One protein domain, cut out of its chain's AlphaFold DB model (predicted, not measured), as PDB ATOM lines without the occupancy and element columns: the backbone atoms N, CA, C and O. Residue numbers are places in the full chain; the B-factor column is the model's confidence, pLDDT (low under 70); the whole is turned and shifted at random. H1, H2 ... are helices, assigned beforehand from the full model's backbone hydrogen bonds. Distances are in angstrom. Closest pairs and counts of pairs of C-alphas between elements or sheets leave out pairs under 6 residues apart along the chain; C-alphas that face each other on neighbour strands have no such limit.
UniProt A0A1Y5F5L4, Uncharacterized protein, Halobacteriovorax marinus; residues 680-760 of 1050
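What this domain is: This is residues 680 to 760 of the 1050 residues of an uncharacterized protein of Halobacteriovorax marinus (UniProt A0A1Y5F5L4). One long helix, H4, makes the long axis of this all-helix domain, and the three shorter helices pack along it. H1 and H2 both lie along its later part, running opposite ways to it, while H3 crosses it at a steep tilt near its beginning. The printed part has 81 residues, with four named helices in the order H1, H2, H3, H4 and no named strand. It is elongated, spanning 41 by 22 by 19 A, and only just compact, close to loose, with a radius of gyration of the C-alphas of 13.7 A.

How they stand to each other: H1, residues 682 to 688, touches residues 746 to 754 of H4, residues 733 to 760, at a shallow tilt of 32 degrees, opposite ways; their closest C-alphas, those of Ala 685 and Ser 750, are 4.5 A apart. H2, residues 699 to 711, touches residues 744 to 755 of H4 at a shallow tilt of 25 degrees, opposite ways, the closest C-alphas being those of Ala 705 and Tyr 751, 6.0 A apart. H1 and H2 are near each other, with 7 pairs of C-alphas within 10 A. H3, residues 717 to 727, touches residues 733 to 740 of H4 at a steep tilt of 63 degrees, opposite ways, with the C-alphas of Ile 721 and Ala 736 closest at 5.5 A. H2 and H3 are close but not clearly touching and about perpendicular, at 88 degrees; H1 and H3 are apart. H4 is the hub, and the helix packing is mostly aligned, only just, with 2 of 3 pairs at a shallow tilt. In H1, H2, H3 and H4 every O i to N i+4 pair is within hydrogen-bond range.

Where its parts are: H1 begins at C-alpha 682 (-11.601, 47.214, -37.575) and is 10.0 A long from first to last C-alpha. H2 measures 18.8 A and H3 15.2 A. H4 runs 40.2 A, from C-alpha 733 (-36.801, 29.943, -27.169) to C-alpha 760 (0.961, 42.186, -33.579).

The domain as a whole: The C-alphas farthest apart, those of Asn 730 and Leu 760, are 43.6 A apart. The printed part has no cut; the links H2 to H3 and H3 to H4 are tight, and H1 to H2 is short. The mean pLDDT of the printed part is 83.2, and the residues under 70 are 680, 693 to 698 and 760.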
ATOM      1  N   LYS A 680     -14.733  41.969 -42.512       56.81
ATOM      2  CA  LYS A 680     -13.531  41.903 -41.658       56.81
ATOM      3  C   LYS A 680     -12.709  43.202 -41.665       56.81
ATOM      4  O   LYS A 680     -11.563  43.220 -42.117       56.81
ATOM      5  N   ASN A 681     -13.294  44.282 -41.153       71.88
ATOM      6  CA  ASN A 681     -12.642  45.569 -40.915       71.88
ATOM      7  C   ASN A 681     -12.680  45.948 -39.414       71.88
ATOM      8  O   ASN A 681     -13.489  45.425 -38.646       71.88
ATOM      9  N   LEU A 682     -11.776  46.840 -38.987       73.50
ATOM     10  CA  LEU A 682     -11.601  47.214 -37.575       73.50
ATOM     11  C   LEU A 682     -12.846  47.874 -36.965       73.50
ATOM     12  O   LEU A 682     -13.170  47.608 -35.810       73.50
ATOM     13  N   PHE A 683     -13.541  48.702 -37.744       74.88
ATOM     14  CA  PHE A 683     -14.739  49.419 -37.314       74.88
ATOM     15  C   PHE A 683     -15.899  48.451 -37.043       74.88
ATOM     16  O   PHE A 683     -16.505  48.505 -35.978       74.88
ATOM     17  N   SER A 684     -16.137  47.483 -37.936       76.06
ATOM     18  CA  SER A 684     -17.111  46.403 -37.726       76.06
ATOM     19  C   SER A 684     -16.794  45.567 -36.486       76.06
ATOM     20  O   SER A 684     -17.698  45.278 -35.706       76.06
ATOM     21  N   ALA A 685     -15.521  45.217 -36.264       79.88
ATOM     22  CA  ALA A 685     -15.110  44.452 -35.084       79.88
ATOM     23  C   ALA A 685     -15.355  45.228 -33.776       79.88
ATOM     24  O   ALA A 685     -15.966  44.695 -32.850       79.88
ATOM     25  N   LYS A 686     -14.947  46.506 -33.711       81.06
ATOM     26  CA  LYS A 686     -15.222  47.377 -32.557       81.06
ATOM     27  C   LYS A 686     -16.721  47.575 -32.322       81.06
ATOM     28  O   LYS A 686     -17.179  47.422 -31.193       81.06
ATOM     29  N   LYS A 687     -17.497  47.819 -33.382       82.88
ATOM     30  CA  LYS A 687     -18.954  48.002 -33.315       82.88
ATOM     31  C   LYS A 687     -19.690  46.747 -32.839       82.88
ATOM     32  O   LYS A 687     -20.614  46.856 -32.041       82.88
ATOM     33  N   VAL A 688     -19.277  45.553 -33.273       83.50
ATOM     34  CA  VAL A 688     -19.828  44.287 -32.750       83.50
ATOM     35  C   VAL A 688     -19.556  44.142 -31.252       83.50
ATOM     36  O   VAL A 688     -20.431  43.668 -30.532       83.50
ATOM     37  N   LEU A 689     -18.397  44.590 -30.777       85.12
ATOM     38  CA  LEU A 689     -17.989  44.520 -29.371       85.12
ATOM     39  C   LEU A 689     -18.437  45.727 -28.524       85.12
ATOM     40  O   LEU A 689     -18.087  45.790 -27.349       85.12
ATOM     41  N   GLY A 690     -19.200  46.670 -29.092       80.88
ATOM     42  CA  GLY A 690     -19.685  47.862 -28.387       80.88
ATOM     43  C   GLY A 690     -18.563  48.779 -27.895       80.88
ATOM     44  O   GLY A 690     -18.610  49.220 -26.754       80.88
ATOM     45  N   ILE A 691     -17.522  48.989 -28.711       82.88
ATOM     46  CA  ILE A 691     -16.345  49.808 -28.385       82.88
ATOM     47  C   ILE A 691     -16.392  51.107 -29.198       82.88
ATOM     48  O   ILE A 691     -16.107  51.095 -30.395       82.88
ATOM     49  N   ASP A 692     -16.682  52.225 -28.532       70.75
ATOM     50  CA  ASP A 692     -16.890  53.542 -29.162       70.75
ATOM     51  C   ASP A 692     -15.589  54.326 -29.446       70.75
ATOM     52  O   ASP A 692     -15.629  55.495 -29.821       70.75
ATOM     53  N   SER A 693     -14.410  53.726 -29.237       61.66
ATOM     54  CA  SER A 693     -13.127  54.427 -29.385       61.66
ATOM     55  C   SER A 693     -12.673  54.530 -30.847       61.66
ATOM     56  O   SER A 693     -12.152  53.576 -31.435       61.66
ATOM     57  N   ASP A 694     -12.805  55.723 -31.423       60.03
ATOM     58  CA  ASP A 694     -12.313  56.026 -32.765       60.03
ATOM     59  C   ASP A 694     -10.779  55.878 -32.875       60.03
ATOM     60  O   ASP A 694      -9.993  56.422 -32.097       60.03
ATOM     61  N   PHE A 695     -10.365  55.092 -33.875       53.66
ATOM     62  CA  PHE A 695      -9.007  54.858 -34.405       53.66
ATOM     63  C   PHE A 695      -7.875  54.350 -33.483       53.66
ATOM     64  O   PHE A 695      -6.997  53.643 -33.988       53.66
ATOM     65  N   SER A 696      -7.863  54.615 -32.175       56.34
ATOM     66  CA  SER A 696      -6.840  54.066 -31.260       56.34
ATOM     67  C   SER A 696      -7.180  52.641 -30.794       56.34
ATOM     68  O   SER A 696      -8.347  52.317 -30.606       56.34
ATOM     69  N   ASN A 697      -6.182  51.771 -30.604       62.38
ATOM     70  CA  ASN A 697      -6.366  50.436 -30.013       62.38
ATOM     71  C   ASN A 697      -5.856  50.462 -28.564       62.38
ATOM     72  O   ASN A 697      -4.655  50.319 -28.334       62.38
ATOM     73  N   SER A 698      -6.748  50.649 -27.591       68.44
ATOM     74  CA  SER A 698      -6.362  50.763 -26.176       68.44
ATOM     75  C   SER A 698      -6.378  49.413 -25.435       68.44
ATOM     76  O   SER A 698      -7.008  48.442 -25.860       68.44
ATOM     77  N   SER A 699      -5.723  49.338 -24.271       71.88
ATOM     78  CA  SER A 699      -5.848  48.184 -23.362       71.88
ATOM     79  C   SER A 699      -7.229  48.105 -22.688       71.88
ATOM     80  O   SER A 699      -7.654  47.023 -22.281       71.88
ATOM     81  N   LYS A 700      -7.957  49.231 -22.618       76.75
ATOM     82  CA  LYS A 700      -9.357  49.315 -22.178       76.75
ATOM     83  C   LYS A 700     -10.290  48.655 -23.204       76.75
ATOM     84  O   LYS A 700     -11.150  47.875 -22.801       76.75
ATOM     85  N   ASP A 701     -10.036  48.853 -24.501       81.25
ATOM     86  CA  ASP A 701     -10.792  48.233 -25.604       81.25
ATOM     87  C   ASP A 701     -10.792  46.697 -25.486       81.25
ATOM     88  O   ASP A 701     -11.831  46.064 -25.643       81.25
ATOM     89  N   LEU A 702      -9.642  46.080 -25.168       82.75
ATOM     90  CA  LEU A 702      -9.554  44.622 -24.990       82.75
ATOM     91  C   LEU A 702     -10.283  44.120 -23.741       82.75
ATOM     92  O   LEU A 702     -10.870  43.043 -23.787       82.75
ATOM     93  N   LYS A 703     -10.273  44.878 -22.636       84.38
ATOM     94  CA  LYS A 703     -11.039  44.516 -21.430       84.38
ATOM     95  C   LYS A 703     -12.546  44.552 -21.705       84.38
ATOM     96  O   LYS A 703     -13.260  43.635 -21.310       84.38
ATOM     97  N   GLN A 704     -13.008  45.555 -22.451       84.44
ATOM     98  CA  GLN A 704     -14.396  45.677 -22.907       84.44
ATOM     99  C   GLN A 704     -14.771  44.553 -23.892       84.44
ATOM    100  O   GLN A 704     -15.783  43.881 -23.703       84.44
ATOM    101  N   ALA A 705     -13.900  44.252 -24.863       87.81
ATOM    102  CA  ALA A 705     -14.057  43.113 -25.767       87.81
ATOM    103  C   ALA A 705     -14.156  41.771 -25.016       87.81
ATOM    104  O   ALA A 705     -14.985  40.929 -25.362       87.81
ATOM    105  N   ALA A 706     -13.320  41.568 -23.991       88.31
ATOM    106  CA  ALA A 706     -13.306  40.352 -23.181       88.31
ATOM    107  C   ALA A 706     -14.606  40.187 -22.385       88.31
ATOM    108  O   ALA A 706     -15.181  39.101 -22.404       88.31
ATOM    109  N   ALA A 707     -15.113  41.261 -21.773       88.81
ATOM    110  CA  ALA A 707     -16.396  41.245 -21.070       88.81
ATOM    111  C   ALA A 707     -17.559  40.858 -22.003       88.81
ATOM    112  O   ALA A 707     -18.371  40.004 -21.655       88.81
ATOM    113  N   VAL A 708     -17.607  41.400 -23.228       89.06
ATOM    114  CA  VAL A 708     -18.638  41.028 -24.217       89.06
ATOM    115  C   VAL A 708     -18.469  39.577 -24.695       89.06
ATOM    116  O   VAL A 708     -19.461  38.860 -24.838       89.06
ATOM    117  N   LYS A 709     -17.234  39.087 -24.870       93.44
ATOM    118  CA  LYS A 709     -16.963  37.668 -25.175       93.44
ATOM    119  C   LYS A 709     -17.350  36.729 -24.026       93.44
ATOM    120  O   LYS A 709     -17.815  35.620 -24.285       93.44
ATOM    121  N   GLU A 710     -17.231  37.167 -22.774       92.25
ATOM    122  CA  GLU A 710     -17.704  36.412 -21.611       92.25
ATOM    123  C   GLU A 710     -19.237  36.425 -21.493       92.25
ATOM    124  O   GLU A 710     -19.832  35.368 -21.268       92.25
ATOM    125  N   MET A 711     -19.907  37.556 -21.747       86.44
ATOM    126  CA  MET A 711     -21.377  37.629 -21.828       86.44
ATOM    127  C   MET A 711     -21.945  36.626 -22.841       86.44
ATOM    128  O   MET A 711     -22.879  35.898 -22.520       86.44
ATOM    129  N   TYR A 712     -21.337  36.502 -24.025       90.25
ATOM    130  CA  TYR A 712     -21.740  35.521 -25.046       90.25
ATOM    131  C   TYR A 712     -21.009  34.163 -24.941       90.25
ATOM    132  O   TYR A 712     -20.992  33.379 -25.894       90.25
ATOM    133  N   SER A 713     -20.434  33.832 -23.781       92.06
ATOM    134  CA  SER A 713     -19.839  32.512 -23.526       92.06
ATOM    135  C   SER A 713     -20.892  31.423 -23.277       92.06
ATOM    136  O   SER A 713     -22.031  31.697 -22.895       92.06
ATOM    137  N   ASP A 714     -20.508  30.152 -23.433       90.06
ATOM    138  CA  ASP A 714     -21.419  29.028 -23.175       90.06
ATOM    139  C   ASP A 714     -21.829  28.873 -21.700       90.06
ATOM    140  O   ASP A 714     -22.863  28.263 -21.432       90.06
ATOM    141  N   LYS A 715     -21.094  29.484 -20.754       91.44
ATOM    142  CA  LYS A 715     -21.513  29.591 -19.342       91.44
ATOM    143  C   LYS A 715     -22.807  30.403 -19.218       91.44
ATOM    144  O   LYS A 715     -23.767  29.967 -18.592       91.44
ATOM    145  N   ASN A 716     -22.837  31.558 -19.883       91.44
ATOM    146  CA  ASN A 716     -23.899  32.560 -19.769       91.44
ATOM    147  C   ASN A 716     -25.034  32.336 -20.789       91.44
ATOM    148  O   ASN A 716     -26.086  32.967 -20.710       91.44
ATOM    149  N   LYS A 717     -24.865  31.384 -21.718       91.75
ATOM    150  CA  LYS A 717     -25.803  31.020 -22.796       91.75
ATOM    151  C   LYS A 717     -27.261  30.892 -22.352       91.75
ATOM    152  O   LYS A 717     -28.140  31.456 -22.996       91.75
ATOM    153  N   ASN A 718     -27.542  30.167 -21.269       90.12
ATOM    154  CA  ASN A 718     -28.925  29.967 -20.811       90.12
ATOM    155  C   ASN A 718     -29.556  31.254 -20.259       90.12
ATOM    156  O   ASN A 718     -30.751  31.478 -20.457       90.12
ATOM    157  N   GLU A 719     -28.760  32.101 -19.606       92.88
ATOM    158  CA  GLU A 719     -29.215  33.395 -19.109       92.88
ATOM    159  C   GLU A 719     -29.429  34.375 -20.263       92.88
ATOM    160  O   GLU A 719     -30.517  34.923 -20.397       92.88
ATOM    161  N   MET A 720     -28.454  34.520 -21.161       89.75
ATOM    162  CA  MET A 720     -28.565  35.415 -22.315       89.75
ATOM    163  C   MET A 720     -29.713  35.030 -23.252       89.75
ATOM    164  O   MET A 720     -30.401  35.914 -23.745       89.75
ATOM    165  N   ILE A 721     -29.996  33.738 -23.461       91.94
ATOM    166  CA  ILE A 721     -31.190  33.303 -24.213       91.94
ATOM    167  C   ILE A 721     -32.478  33.733 -23.491       91.94
ATOM    168  O   ILE A 721     -33.420  34.179 -24.142       91.94
ATOM    169  N   SER A 722     -32.512  33.647 -22.156       89.75
ATOM    170  CA  SER A 722     -33.633  34.129 -21.337       89.75
ATOM    171  C   SER A 722     -33.784  35.654 -21.419       89.75
ATOM    172  O   SER A 722     -34.892  36.148 -21.602       89.75
ATOM    173  N   GLN A 723     -32.683  36.412 -21.369       88.69
ATOM    174  CA  GLN A 723     -32.689  37.870 -21.532       88.69
ATOM    175  C   GLN A 723     -33.131  38.284 -22.949       88.69
ATOM    176  O   GLN A 723     -34.032  39.107 -23.081       88.69
ATOM    177  N   ILE A 724     -32.594  37.660 -24.007       88.31
ATOM    178  CA  ILE A 724     -33.009  37.889 -25.405       88.31
ATOM    179  C   ILE A 724     -34.515  37.643 -25.568       88.31
ATOM    180  O   ILE A 724     -35.191  38.461 -26.191       88.31
ATOM    181  N   GLN A 725     -35.044  36.564 -24.979       90.81
ATOM    182  CA  GLN A 725     -36.468  36.226 -25.032       90.81
ATOM    183  C   GLN A 725     -37.348  37.163 -24.178       90.81
ATOM    184  O   GLN A 725     -38.488  37.421 -24.547       90.81
ATOM    185  N   LYS A 726     -36.836  37.718 -23.069       89.81
ATOM    186  CA  LYS A 726     -37.536  38.754 -22.281       89.81
ATOM    187  C   LYS A 726     -37.624  40.083 -23.034       89.81
ATOM    188  O   LYS A 726     -38.698  40.672 -23.093       89.81
ATOM    189  N   THR A 727     -36.519  40.538 -23.624       86.44
ATOM    190  CA  THR A 727     -36.458  41.797 -24.388       86.44
ATOM    191  C   THR A 727     -37.194  41.698 -25.727       86.44
ATOM    192  O   THR A 727     -37.678  42.699 -26.242       86.44
ATOM    193  N   ASN A 728     -37.314  40.490 -26.288       83.94
ATOM    194  CA  ASN A 728     -38.018  40.213 -27.539       83.94
ATOM    195  C   ASN A 728     -39.072  39.122 -27.297       83.94
ATOM    196  O   ASN A 728     -38.909  37.982 -27.734       83.94
ATOM    197  N   SER A 729     -40.155  39.476 -26.603       82.69
ATOM    198  CA  SER A 729     -41.248  38.566 -26.207       82.69
ATOM    199  C   SER A 729     -41.870  37.763 -27.360       82.69
ATOM    200  O   SER A 729     -42.407  36.681 -27.133       82.69
ATOM    201  N   ASN A 730     -41.759  38.263 -28.593       87.69
ATOM    202  CA  ASN A 730     -42.240  37.612 -29.812       87.69
ATOM    203  C   ASN A 730     -41.325  36.480 -30.332       87.69
ATOM    204  O   ASN A 730     -41.725  35.774 -31.254       87.69
ATOM    205  N   LEU A 731     -40.108  36.300 -29.797       86.19
ATOM    206  CA  LEU A 731     -39.203  35.219 -30.209       86.19
ATOM    207  C   LEU A 731     -39.469  33.931 -29.422       86.19
ATOM    208  O   LEU A 731     -39.509  33.923 -28.189       86.19
ATOM    209  N   SER A 732     -39.536  32.797 -30.120       91.06
ATOM    210  CA  SER A 732     -39.488  31.493 -29.456       91.06
ATOM    211  C   SER A 732     -38.119  31.255 -28.805       91.06
ATOM    212  O   SER A 732     -37.089  31.773 -29.242       91.06
ATOM    213  N   LYS A 733     -38.065  30.371 -27.802       86.94
ATOM    214  CA  LYS A 733     -36.801  29.943 -27.169       86.94
ATOM    215  C   LYS A 733     -35.805  29.332 -28.173       86.94
ATOM    216  O   LYS A 733     -34.596  29.373 -27.952       86.94
ATOM    217  N   SER A 734     -36.302  28.778 -29.280       86.44
ATOM    218  CA  SER A 734     -35.517  28.311 -30.432       86.44
ATOM    219  C   SER A 734     -34.866  29.462 -31.201       86.44
ATOM    220  O   SER A 734     -33.669  29.401 -31.476       86.44
ATOM    221  N   GLU A 735     -35.616  30.520 -31.505       87.19
ATOM    222  CA  GLU A 735     -35.113  31.692 -32.234       87.19
ATOM    223  C   GLU A 735     -34.197  32.542 -31.351       87.19
ATOM    224  O   GLU A 735     -33.111  32.903 -31.787       87.19
ATOM    225  N   ALA A 736     -34.541  32.754 -30.076       85.94
ATOM    226  CA  ALA A 736     -33.652  33.395 -29.103       85.94
ATOM    227  C   ALA A 736     -32.322  32.628 -28.937       85.94
ATOM    228  O   ALA A 736     -31.260  33.236 -28.803       85.94
ATOM    229  N   ARG A 737     -32.348  31.287 -29.024       89.06
ATOM    230  CA  ARG A 737     -31.136  30.448 -29.063       89.06
ATOM    231  C   ARG A 737     -30.361  30.575 -30.373       89.06
ATOM    232  O   ARG A 737     -29.135  30.507 -30.335       89.06
ATOM    233  N   GLN A 738     -31.035  30.753 -31.507       87.00
ATOM    234  CA  GLN A 738     -30.366  31.030 -32.776       87.00
ATOM    235  C   GLN A 738     -29.693  32.410 -32.742       87.00
ATOM    236  O   GLN A 738     -28.487  32.476 -32.943       87.00
ATOM    237  N   VAL A 739     -30.421  33.465 -32.358       83.56
ATOM    238  CA  VAL A 739     -29.888  34.825 -32.161       83.56
ATOM    239  C   VAL A 739     -28.689  34.817 -31.208       83.56
ATOM    240  O   VAL A 739     -27.677  35.444 -31.509       83.56
ATOM    241  N   PHE A 740     -28.743  34.057 -30.104       91.56
ATOM    242  CA  PHE A 740     -27.583  33.884 -29.229       91.56
ATOM    243  C   PHE A 740     -26.386  33.244 -29.946       91.56
ATOM    244  O   PHE A 740     -25.280  33.757 -29.827       91.56
ATOM    245  N   ASN A 741     -26.575  32.127 -30.658       89.56
ATOM    246  CA  ASN A 741     -25.476  31.424 -31.333       89.56
ATOM    247  C   ASN A 741     -24.857  32.276 -32.457       89.56
ATOM    248  O   ASN A 741     -23.635  32.334 -32.583       89.56
ATOM    249  N   ASP A 742     -25.692  32.954 -33.246       87.56
ATOM    250  CA  ASP A 742     -25.262  33.827 -34.338       87.56
ATOM    251  C   ASP A 742     -24.440  34.999 -33.765       87.56
ATOM    252  O   ASP A 742     -23.312  35.251 -34.195       87.56
ATOM    253  N   ARG A 743     -24.934  35.634 -32.690       85.44
ATOM    254  CA  ARG A 743     -24.238  36.717 -31.980       85.44
ATOM    255  C   ARG A 743     -22.962  36.256 -31.266       85.44
ATOM    256  O   ARG A 743     -21.965  36.972 -31.272       85.44
ATOM    257  N   GLN A 744     -22.961  35.048 -30.702       90.88
ATOM    258  CA  GLN A 744     -21.777  34.387 -30.145       90.88
ATOM    259  C   GLN A 744     -20.701  34.179 -31.225       90.88
ATOM    260  O   GLN A 744     -19.517  34.356 -30.941       90.88
ATOM    261  N   SER A 745     -21.081  33.870 -32.470       87.50
ATOM    262  CA  SER A 745     -20.138  33.789 -33.594       87.50
ATOM    263  C   SER A 745     -19.557  35.164 -33.954       87.50
ATOM    264  O   SER A 745     -18.336  35.305 -34.021       87.50
ATOM    265  N   GLU A 746     -20.402  36.193 -34.110       85.50
ATOM    266  CA  GLU A 746     -19.965  37.573 -34.401       85.50
ATOM    267  C   GLU A 746     -18.973  38.106 -33.354       85.50
ATOM    268  O   GLU A 746     -17.926  38.664 -33.699       85.50
ATOM    269  N   VAL A 747     -19.296  37.929 -32.068       88.25
ATOM    270  CA  VAL A 747     -18.489  38.398 -30.933       88.25
ATOM    271  C   VAL A 747     -17.149  37.665 -30.863       88.25
ATOM    272  O   VAL A 747     -16.119  38.311 -30.662       88.25
ATOM    273  N   ASN A 748     -17.127  36.348 -31.089       88.81
ATOM    274  CA  ASN A 748     -15.880  35.583 -31.135       88.81
ATOM    275  C   ASN A 748     -14.981  36.023 -32.300       88.81
ATOM    276  O   ASN A 748     -13.818  36.350 -32.067       88.81
ATOM    277  N   GLU A 749     -15.510  36.120 -33.527       87.00
ATOM    278  CA  GLU A 749     -14.724  36.575 -34.688       87.00
ATOM    279  C   GLU A 749     -14.193  38.008 -34.522       87.00
ATOM    280  O   GLU A 749     -13.078  38.312 -34.957       87.00
ATOM    281  N   SER A 750     -14.967  38.885 -33.879       85.94
ATOM    282  CA  SER A 750     -14.579  40.278 -33.634       85.94
ATOM    283  C   SER A 750     -13.522  40.405 -32.538       85.94
ATOM    284  O   SER A 750     -12.563  41.163 -32.700       85.94
ATOM    285  N   TYR A 751     -13.650  39.638 -31.448       89.00
ATOM    286  CA  TYR A 751     -12.635  39.583 -30.396       89.00
ATOM    287  C   TYR A 751     -11.316  39.056 -30.955       89.00
ATOM    288  O   TYR A 751     -10.275  39.683 -30.775       89.00
ATOM    289  N   ASP A 752     -11.361  37.933 -31.674       87.81
ATOM    290  CA  ASP A 752     -10.164  37.279 -32.198       87.81
ATOM    291  C   ASP A 752      -9.463  38.169 -33.242       87.81
ATOM    292  O   ASP A 752      -8.237  38.152 -33.349       87.81
ATOM    293  N   TYR A 753     -10.204  39.021 -33.963       86.00
ATOM    294  CA  TYR A 753      -9.627  40.062 -34.818       86.00
ATOM    295  C   TYR A 753      -8.869  41.141 -34.016       86.00
ATOM    296  O   TYR A 753      -7.740  41.486 -34.379       86.00
ATOM    297  N   LEU A 754      -9.448  41.667 -32.925       84.06
ATOM    298  CA  LEU A 754      -8.787  42.673 -32.079       84.06
ATOM    299  C   LEU A 754      -7.583  42.105 -31.316       84.06
ATOM    300  O   LEU A 754      -6.533  42.744 -31.275       84.06
ATOM    301  N   ASP A 755      -7.710  40.905 -30.754       85.19
ATOM    302  CA  ASP A 755      -6.654  40.207 -30.017       85.19
ATOM    303  C   ASP A 755      -5.441  39.909 -30.913       85.19
ATOM    304  O   ASP A 755      -4.315  40.270 -30.565       85.19
ATOM    305  N   ASN A 756      -5.651  39.365 -32.118       81.50
ATOM    306  CA  ASN A 756      -4.557  39.159 -33.073       81.50
ATOM    307  C   ASN A 756      -3.909  40.484 -33.518       81.50
ATOM    308  O   ASN A 756      -2.684  40.558 -33.625       81.50
ATOM    309  N   ARG A 757      -4.696  41.548 -33.736       78.62
ATOM    310  CA  ARG A 757      -4.167  42.882 -34.076       78.62
ATOM    311  C   ARG A 757      -3.329  43.472 -32.938       78.62
ATOM    312  O   ARG A 757      -2.259  44.014 -33.195       78.62
ATOM    313  N   ASN A 758      -3.768  43.330 -31.691       76.12
ATOM    314  CA  ASN A 758      -3.024  43.842 -30.544       76.12
ATOM    315  C   ASN A 758      -1.785  43.002 -30.231       76.12
ATOM    316  O   ASN A 758      -0.746  43.582 -29.948       76.12
ATOM    317  N   LYS A 759      -1.820  41.676 -30.407       75.62
ATOM    318  CA  LYS A 759      -0.618  40.825 -30.339       75.62
ATOM    319  C   LYS A 759       0.445  41.234 -31.364       75.62
ATOM    320  O   LYS A 759       1.628  41.242 -31.033       75.62
ATOM    321  N   LEU A 760       0.043  41.632 -32.575       69.88
ATOM    322  CA  LEU A 760       0.961  42.186 -33.579       69.88
ATOM    323  C   LEU A 760       1.568  43.529 -33.131       69.88
ATOM    324  O   LEU A 760       2.782  43.688 -33.216       69.88
TER     325      LEU A 760